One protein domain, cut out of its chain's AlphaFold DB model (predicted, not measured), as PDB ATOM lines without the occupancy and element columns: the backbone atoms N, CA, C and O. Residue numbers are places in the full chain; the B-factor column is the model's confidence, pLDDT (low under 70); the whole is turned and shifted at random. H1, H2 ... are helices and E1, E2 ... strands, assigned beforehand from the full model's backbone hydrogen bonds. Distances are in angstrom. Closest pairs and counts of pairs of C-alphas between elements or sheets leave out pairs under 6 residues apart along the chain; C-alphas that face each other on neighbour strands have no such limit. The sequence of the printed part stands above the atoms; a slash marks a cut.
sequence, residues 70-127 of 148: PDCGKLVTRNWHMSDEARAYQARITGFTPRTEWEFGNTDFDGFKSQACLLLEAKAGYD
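Overview. This is residues 70 to 127 of the 148 residues of the protein "DNA replication protein DnaC" of Massilia aurea (UniProt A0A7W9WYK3). A small three-stranded sheet, E1-E2-E3, turns into a two-stranded hairpin, E4 and E5, with helix H1 meeting that hairpin at its last residues. The 58 printed residues run E1, H1, E2, E3, E4, E5, a mixed class, and both sheets are antiparallel. The whole is compact, radius of gyration of the C-alphas 11.0 A, spanning 31 by 22 by 16 A.

Along the chain. Find C-alpha 74 at (-44.115, -3.874, -9.704), where E1, residues 74 to 77, begins. H1, 84 to 94, runs 15.4 A; E2, 100 to 104, 13.2 A. Then come E3, 107 to 109, E4, 111 to 113, and E5, 118 to 120, ending at (-31.244, -4.373, -14.726).

Arrangement. Inner strand E2 has N 101 and O 76 of E1 at 2.8 A, and N 102 and O 109 of E3, its hairpin partner, at 2.8 A. E3 runs on into E4 at 75 degrees. In the hairpin E4 and E5, N 120 and O 111 are 2.8 A apart. H1 only grazes the larger sheet with residues 87 to 94; its closest C-alpha to E4, Thr 94, is 5.0 A from Gly 111. Every O i to N i+4 pair in H1 is within hydrogen-bond range.

Size, cuts and confidence. The farthest C-alphas, Cys 72 and Asp 127, are 34.3 A apart. The printed part has no cut, no link is long, and no printed residue is under 70 in pLDDT.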
ATOM      1  N   PRO A  70     -38.455   4.479 -11.467       89.44
ATOM      2  CA  PRO A  70     -38.640   3.039 -11.570       89.44
ATOM      3  C   PRO A  70     -39.070   2.350 -10.268       89.44
ATOM      4  O   PRO A  70     -39.558   1.229 -10.354       89.44
ATOM      5  N   ASP A  71     -38.979   2.996  -9.092       89.50
ATOM      6  CA  ASP A  71     -39.496   2.437  -7.820       89.50
ATOM      7  C   ASP A  71     -41.022   2.226  -7.859       89.50
ATOM      8  O   ASP A  71     -41.561   1.444  -7.081       89.50
ATOM      9  N   CYS A  72     -41.729   2.911  -8.762       88.56
ATOM     10  CA  CYS A  72     -43.176   2.772  -8.953       88.56
ATOM     11  C   CYS A  72     -43.578   1.537  -9.758       88.56
ATOM     12  O   CYS A  72     -44.766   1.347 -10.027       88.56
ATOM     13  N   GLY A  73     -42.599   0.766 -10.227       90.38
ATOM     14  CA  GLY A  73     -42.860  -0.492 -10.896       90.38
ATOM     15  C   GLY A  73     -43.428  -1.541  -9.946       90.38
ATOM     16  O   GLY A  73     -43.700  -1.297  -8.766       90.38
ATOM     17  N   LYS A  74     -43.626  -2.739 -10.481       93.69
ATOM     18  CA  LYS A  74     -44.115  -3.874  -9.704       93.69
ATOM     19  C   LYS A  74     -43.378  -5.145 -10.073       93.69
ATOM     20  O   LYS A  74     -42.980  -5.346 -11.216       93.69
ATOM     21  N   LEU A  75     -43.248  -6.022  -9.085       94.44
ATOM     22  CA  LEU A  75     -42.738  -7.364  -9.287       94.44
ATOM     23  C   LEU A  75     -43.800  -8.187 -10.035       94.44
ATOM     24  O   LEU A  75     -44.932  -8.308  -9.562       94.44
ATOM     25  N   VAL A  76     -43.448  -8.742 -11.189       94.69
ATOM     26  CA  VAL A  76     -44.333  -9.577 -12.013       94.69
ATOM     27  C   VAL A  76     -43.712 -10.944 -12.235       94.69
ATOM     28  O   VAL A  76     -42.495 -11.094 -12.263       94.69
ATOM     29  N   THR A  77     -44.551 -11.969 -12.377       94.31
ATOM     30  CA  THR A  77     -44.087 -13.309 -12.748       94.31
ATOM     31  C   THR A  77     -44.324 -13.526 -14.234       94.31
ATOM     32  O   THR A  77     -45.461 -13.422 -14.696       94.31
ATOM     33  N   ARG A  78     -43.265 -13.845 -14.981       90.44
ATOM     34  CA  ARG A  78     -43.316 -14.105 -16.422       90.44
ATOM     35  C   ARG A  78     -42.763 -15.484 -16.737       90.44
ATOM     36  O   ARG A  78     -41.757 -15.918 -16.186       90.44
ATOM     37  N   ASN A  79     -43.425 -16.186 -17.651       89.81
ATOM     38  CA  ASN A  79     -42.988 -17.502 -18.102       89.81
ATOM     39  C   ASN A  79     -42.419 -17.424 -19.521       89.81
ATOM     40  O   ASN A  79     -43.005 -17.954 -20.464       89.81
ATOM     41  N   TRP A  80     -41.287 -16.738 -19.675       87.81
ATOM     42  CA  TRP A  80     -40.579 -16.703 -20.952       87.81
ATOM     43  C   TRP A  80     -39.858 -18.023 -21.233       87.81
ATOM     44  O   TRP A  80     -39.351 -18.700 -20.329       87.81
ATOM     45  N   HIS A  81     -39.758 -18.357 -22.519       89.31
ATOM     46  CA  HIS A  81     -38.926 -19.455 -22.999       89.31
ATOM     47  C   HIS A  81     -37.444 -19.066 -22.928       89.31
ATOM     48  O   HIS A  81     -36.847 -18.613 -23.899       89.31
ATOM     49  N   MET A  82     -36.856 -19.254 -21.748       87.88
ATOM     50  CA  MET A  82     -35.426 -19.083 -21.480       87.88
ATOM     51  C   MET A  82     -34.790 -20.409 -21.050       87.88
ATOM     52  O   MET A  82     -35.464 -21.255 -20.447       87.88
ATOM     53  N   SER A  83     -33.497 -20.578 -21.343       92.00
ATOM     54  CA  SER A  83     -32.710 -21.710 -20.842       92.00
ATOM     55  C   SER A  83     -32.572 -21.645 -19.319       92.00
ATOM     56  O   SER A  83     -32.676 -20.576 -18.713       92.00
ATOM     57  N   ASP A  84     -32.308 -22.786 -18.684       93.25
ATOM     58  CA  ASP A  84     -32.147 -22.830 -17.228       93.25
ATOM     59  C   ASP A  84     -30.904 -22.076 -16.751       93.25
ATOM     60  O   ASP A  84     -30.936 -21.449 -15.695       93.25
ATOM     61  N   GLU A  85     -29.851 -22.039 -17.571       93.38
ATOM     62  CA  GLU A  85     -28.673 -21.206 -17.322       93.38
ATOM     63  C   GLU A  85     -29.033 -19.715 -17.302       93.38
ATOM     64  O   GLU A  85     -28.661 -19.007 -16.366       93.38
ATOM     65  N   ALA A  86     -29.796 -19.238 -18.294       92.44
ATOM     66  CA  ALA A  86     -30.237 -17.846 -18.346       92.44
ATOM     67  C   ALA A  86     -31.105 -17.489 -17.136       92.44
ATOM     68  O   ALA A  86     -30.867 -16.475 -16.482       92.44
ATOM     69  N   ARG A  87     -32.037 -18.379 -16.779       94.00
ATOM     70  CA  ARG A  87     -32.930 -18.208 -15.628       94.00
ATOM     71  C   ARG A  87     -32.168 -18.133 -14.304       94.00
ATOM     72  O   ARG A  87     -32.450 -17.270 -13.473       94.00
ATOM     73  N   ALA A  88     -31.199 -19.026 -14.105       93.50
ATOM     74  CA  ALA A  88     -30.362 -19.041 -12.909       93.50
ATOM     75  C   ALA A  88     -29.447 -17.809 -12.846       93.50
ATOM     76  O   ALA A  88     -29.271 -17.213 -11.783       93.50
ATOM     77  N   TYR A  89     -28.892 -17.400 -13.990       94.44
ATOM     78  CA  TYR A  89     -28.061 -16.207 -14.089       94.44
ATOM     79  C   TYR A  89     -28.850 -14.936 -13.754       94.44
ATOM     80  O   TYR A  89     -28.382 -14.146 -12.935       94.44
ATOM     81  N   GLN A  90     -30.049 -14.769 -14.320       95.00
ATOM     82  CA  GLN A  90     -30.947 -13.652 -14.025       95.00
ATOM     83  C   GLN A  90     -31.202 -13.545 -12.521       95.00
ATOM     84  O   GLN A  90     -30.854 -12.530 -11.923       95.00
ATOM     85  N   ALA A  91     -31.682 -14.626 -11.894       94.00
ATOM     86  CA  ALA A  91     -31.945 -14.671 -10.455       94.00
ATOM     87  C   ALA A  91     -30.706 -14.309  -9.617       94.00
ATOM     88  O   ALA A  91     -30.800 -13.560  -8.644       94.00
ATOM     89  N   ARG A  92     -29.517 -14.781 -10.015       93.94
ATOM     90  CA  ARG A  92     -28.256 -14.475  -9.326       93.94
ATOM     91  C   ARG A  92     -27.880 -12.994  -9.406       93.94
ATOM     92  O   ARG A  92     -27.423 -12.435  -8.414       93.94
ATOM     93  N   ILE A  93     -28.012 -12.372 -10.578       93.88
ATOM     94  CA  ILE A  93     -27.612 -10.972 -10.789       93.88
ATOM     95  C   ILE A  93     -28.626 -10.009 -10.165       93.88
ATOM     96  O   ILE A  93     -28.258  -9.027  -9.512       93.88
ATOM     97  N   THR A  94     -29.914 -10.285 -10.345       93.00
ATOM     98  CA  THR A  94     -30.986  -9.385  -9.910       93.00
ATOM     99  C   THR A  94     -31.311  -9.584  -8.432       93.00
ATOM    100  O   THR A  94     -31.614  -8.612  -7.734       93.00
ATOM    101  N   GLY A  95     -31.126 -10.803  -7.916       93.56
ATOM    102  CA  GLY A  95     -31.525 -11.218  -6.570       93.56
ATOM    103  C   GLY A  95     -33.009 -11.577  -6.475       93.56
ATOM    104  O   GLY A  95     -33.532 -11.698  -5.369       93.56
ATOM    105  N   PHE A  96     -33.700 -11.690  -7.610       93.00
ATOM    106  CA  PHE A  96     -35.110 -12.065  -7.660       93.00
ATOM    107  C   PHE A  96     -35.270 -13.582  -7.730       93.00
ATOM    108  O   PHE A  96     -34.352 -14.319  -8.094       93.00
ATOM    109  N   THR A  97     -36.465 -14.062  -7.391       92.88
ATOM    110  CA  THR A  97     -36.834 -15.455  -7.631       92.88
ATOM    111  C   THR A  97     -36.852 -15.762  -9.134       92.88
ATOM    112  O   THR A  97     -37.134 -14.879  -9.944       92.88
ATOM    113  N   PRO A  98     -36.562 -17.005  -9.553       91.12
ATOM    114  CA  PRO A  98     -36.681 -17.389 -10.956       91.12
ATOM    115  C   PRO A  98     -38.077 -17.081 -11.512       91.12
ATOM    116  O   PRO A  98     -39.068 -17.348 -10.833       91.12
ATOM    117  N   ARG A  99     -38.149 -16.617 -12.769       90.31
ATOM    118  CA  ARG A  99     -39.391 -16.190 -13.456       90.31
ATOM    119  C   ARG A  99     -39.998 -14.890 -12.927       90.31
ATOM    120  O   ARG A  99     -41.164 -14.613 -13.196       90.31
ATOM    121  N   THR A 100     -39.241 -14.116 -12.164       93.44
ATOM    122  CA  THR A 100     -39.702 -12.861 -11.586       93.44
ATOM    123  C   THR A 100     -38.950 -11.685 -12.190       93.44
ATOM    124  O   THR A 100     -37.724 -11.699 -12.258       93.44
ATOM    125  N   GLU A 101     -39.703 -10.673 -12.602       94.81
ATOM    126  CA  GLU A 101     -39.247  -9.493 -13.338       94.81
ATOM    127  C   GLU A 101     -39.837  -8.221 -12.721       94.81
ATOM    128  O   GLU A 101     -40.740  -8.270 -11.878       94.81
ATOM    129  N   TRP A 102     -39.304  -7.069 -13.116       95.88
ATOM    130  CA  TRP A 102     -39.774  -5.753 -12.705       95.88
ATOM    131  C   TRP A 102     -40.489  -5.058 -13.860       95.88
ATOM    132  O   TRP A 102     -39.855  -4.659 -14.832       95.88
ATOM    133  N   GLU A 103     -41.802  -4.874 -13.750       95.56
ATOM    134  CA  GLU A 103     -42.569  -4.122 -14.740       95.56
ATOM    135  C   GLU A 103     -42.537  -2.630 -14.401       95.56
ATOM    136  O   GLU A 103     -43.017  -2.207 -13.343       95.56
ATOM    137  N   PHE A 104     -42.032  -1.821 -15.327       94.38
ATOM    138  CA  PHE A 104     -42.068  -0.367 -15.257       94.38
ATOM    139  C   PHE A 104     -42.449   0.222 -16.619       94.38
ATOM    140  O   PHE A 104     -41.815  -0.058 -17.631       94.38
ATOM    141  N   GLY A 105     -43.498   1.050 -16.657       90.75
ATOM    142  CA  GLY A 105     -43.930   1.715 -17.892       90.75
ATOM    143  C   GLY A 105     -44.328   0.744 -19.011       90.75
ATOM    144  O   GLY A 105     -43.962   0.966 -20.162       90.75
ATOM    145  N   ASN A 106     -45.041  -0.339 -18.674       91.25
ATOM    146  CA  ASN A 106     -45.421  -1.429 -19.588       91.25
ATOM    147  C   ASN A 106     -44.235  -2.174 -20.227       91.25
ATOM    148  O   ASN A 106     -44.413  -2.866 -21.227       91.25
ATOM    149  N   THR A 107     -43.035  -2.018 -19.673       92.00
ATOM    150  CA  THR A 107     -41.844  -2.767 -20.069       92.00
ATOM    151  C   THR A 107     -41.402  -3.615 -18.891       92.00
ATOM    152  O   THR A 107     -41.351  -3.127 -17.761       92.00
ATOM    153  N   ASP A 108     -41.097  -4.878 -19.158       93.75
ATOM    154  CA  ASP A 108     -40.560  -5.792 -18.161       93.75
ATOM    155  C   ASP A 108     -39.029  -5.743 -18.212       93.75
ATOM    156  O   ASP A 108     -38.437  -5.747 -19.290       93.75
ATOM    157  N   PHE A 109     -38.405  -5.671 -17.041       95.25
ATOM    158  CA  PHE A 109     -36.959  -5.701 -16.857       95.25
ATOM    159  C   PHE A 109     -36.583  -6.903 -16.002       95.25
ATOM    160  O   PHE A 109     -37.303  -7.252 -15.061       95.25
ATOM    161  N   ASP A 110     -35.417  -7.488 -16.254       94.56
ATOM    162  CA  ASP A 110     -34.948  -8.655 -15.504       94.56
ATOM    163  C   ASP A 110     -34.837  -8.394 -13.994       94.56
ATOM    164  O   ASP A 110     -35.061  -9.294 -13.176       94.56
ATOM    165  N   GLY A 111     -34.506  -7.160 -13.601       94.50
ATOM    166  CA  GLY A 111     -34.505  -6.756 -12.202       94.50
ATOM    167  C   GLY A 111     -34.438  -5.256 -11.964       94.50
ATOM    168  O   GLY A 111     -34.380  -4.442 -12.881       94.50
ATOM    169  N   PHE A 112     -34.412  -4.887 -10.685       95.12
ATOM    170  CA  PHE A 112     -34.382  -3.492 -10.268       95.12
ATOM    171  C   PHE A 112     -33.616  -3.303  -8.952       95.12
ATOM    172  O   PHE A 112     -33.729  -4.109  -8.024       95.12
ATOM    173  N   LYS A 113     -32.815  -2.234  -8.873       92.38
ATOM    174  CA  LYS A 113     -32.071  -1.820  -7.675       92.38
ATOM    175  C   LYS A 113     -32.506  -0.415  -7.261       92.38
ATOM    176  O   LYS A 113     -31.996   0.575  -7.788       92.38
ATOM    177  N   SER A 114     -33.389  -0.339  -6.268       88.19
ATOM    178  CA  SER A 114     -33.943   0.921  -5.745       88.19
ATOM    179  C   SER A 114     -32.873   1.896  -5.252       88.19
ATOM    180  O   SER A 114     -32.902   3.073  -5.592       88.19
ATOM    181  N   GLN A 115     -31.852   1.402  -4.539       87.75
ATOM    182  CA  GLN A 115     -30.765   2.236  -4.001       87.75
ATOM    183  C   GLN A 115     -29.984   3.008  -5.076       87.75
ATOM    184  O   GLN A 115     -29.413   4.053  -4.778       87.75
ATOM    185  N   ALA A 116     -29.939   2.485  -6.303       89.06
ATOM    186  CA  ALA A 116     -29.216   3.076  -7.426       89.06
ATOM    187  C   ALA A 116     -30.150   3.590  -8.532       89.06
ATOM    188  O   ALA A 116     -29.664   4.024  -9.573       89.06
ATOM    189  N   CYS A 117     -31.472   3.508  -8.343       90.12
ATOM    190  CA  CYS A 117     -32.464   3.789  -9.379       90.12
ATOM    191  C   CYS A 117     -32.192   3.102 -10.719       90.12
ATOM    192  O   CYS A 117     -32.424   3.674 -11.785       90.12
ATOM    193  N   LEU A 118     -31.689   1.869 -10.654       92.06
ATOM    194  CA  LEU A 118     -31.173   1.156 -11.813       92.06
ATOM    195  C   LEU A 118     -32.069  -0.029 -12.160       92.06
ATOM    196  O   LEU A 118     -32.241  -0.949 -11.359       92.06
ATOM    197  N   LEU A 119     -32.594  -0.007 -13.380       94.44
ATOM    198  CA  LEU A 119     -33.207  -1.160 -14.030       94.44
ATOM    199  C   LEU A 119     -32.095  -2.067 -14.568       94.44
ATOM    200  O   LEU A 119     -31.101  -1.581 -15.111       94.44
ATOM    201  N   LEU A 120     -32.240  -3.371 -14.365       94.81
ATOM    202  CA  LEU A 120     -31.244  -4.373 -14.726       94.81
ATOM    203  C   LEU A 120     -31.774  -5.267 -15.838       94.81
ATOM    204  O   LEU A 120     -32.892  -5.757 -15.737       94.81
ATOM    205  N   GLU A 121     -30.905  -5.531 -16.811       93.81
ATOM    206  CA  GLU A 121     -31.061  -6.559 -17.839       93.81
ATOM    207  C   GLU A 121     -29.900  -7.556 -17.694       93.81
ATOM    208  O   GLU A 121     -28.726  -7.164 -17.630       93.81
ATOM    209  N   ALA A 122     -30.201  -8.843 -17.601       92.19
ATOM    210  CA  ALA A 122     -29.266  -9.920 -17.329       92.19
ATOM    211  C   ALA A 122     -29.214 -10.897 -18.508       92.19
ATOM    212  O   ALA A 122     -30.148 -11.636 -18.796       92.19
ATOM    213  N   LYS A 123     -28.048 -10.981 -19.157       90.12
ATOM    214  CA  LYS A 123     -27.818 -11.917 -20.261       90.12
ATOM    215  C   LYS A 123     -26.753 -12.947 -19.900       90.12
ATOM    216  O   LYS A 123     -25.612 -12.588 -19.618       90.12
ATOM    217  N   ALA A 124     -27.127 -14.223 -19.934       91.50
ATOM    218  CA  ALA A 124     -26.193 -15.335 -19.776       91.50
ATOM    219  C   ALA A 124     -25.437 -15.647 -21.079       91.50
ATOM    220  O   ALA A 124     -25.768 -15.134 -22.153       91.50
ATOM    221  N   GLY A 125     -24.416 -16.503 -20.978       87.56
ATOM    222  CA  GLY A 125     -23.679 -17.007 -22.137       87.56
ATOM    223  C   GLY A 125     -22.809 -15.964 -22.838       87.56
ATOM    224  O   GLY A 125     -22.588 -16.067 -24.042       87.56
ATOM    225  N   TYR A 126     -22.311 -14.946 -22.125       84.00
ATOM    226  CA  TYR A 126     -21.505 -13.883 -22.742       84.00
ATOM    227  C   TYR A 126     -20.205 -14.406 -23.390       84.00
ATOM    228  O   TYR A 126     -19.723 -13.847 -24.378       84.00
ATOM    229  N   ASP A 127     -19.693 -15.545 -22.922       83.00
ATOM    230  CA  ASP A 127     -18.506 -16.216 -23.465       83.00
ATOM    231  C   ASP A 127     -18.638 -16.597 -24.949       83.00
ATOM    232  O   ASP A 127     -17.635 -16.722 -25.661       83.00
TER     233      ASP A 127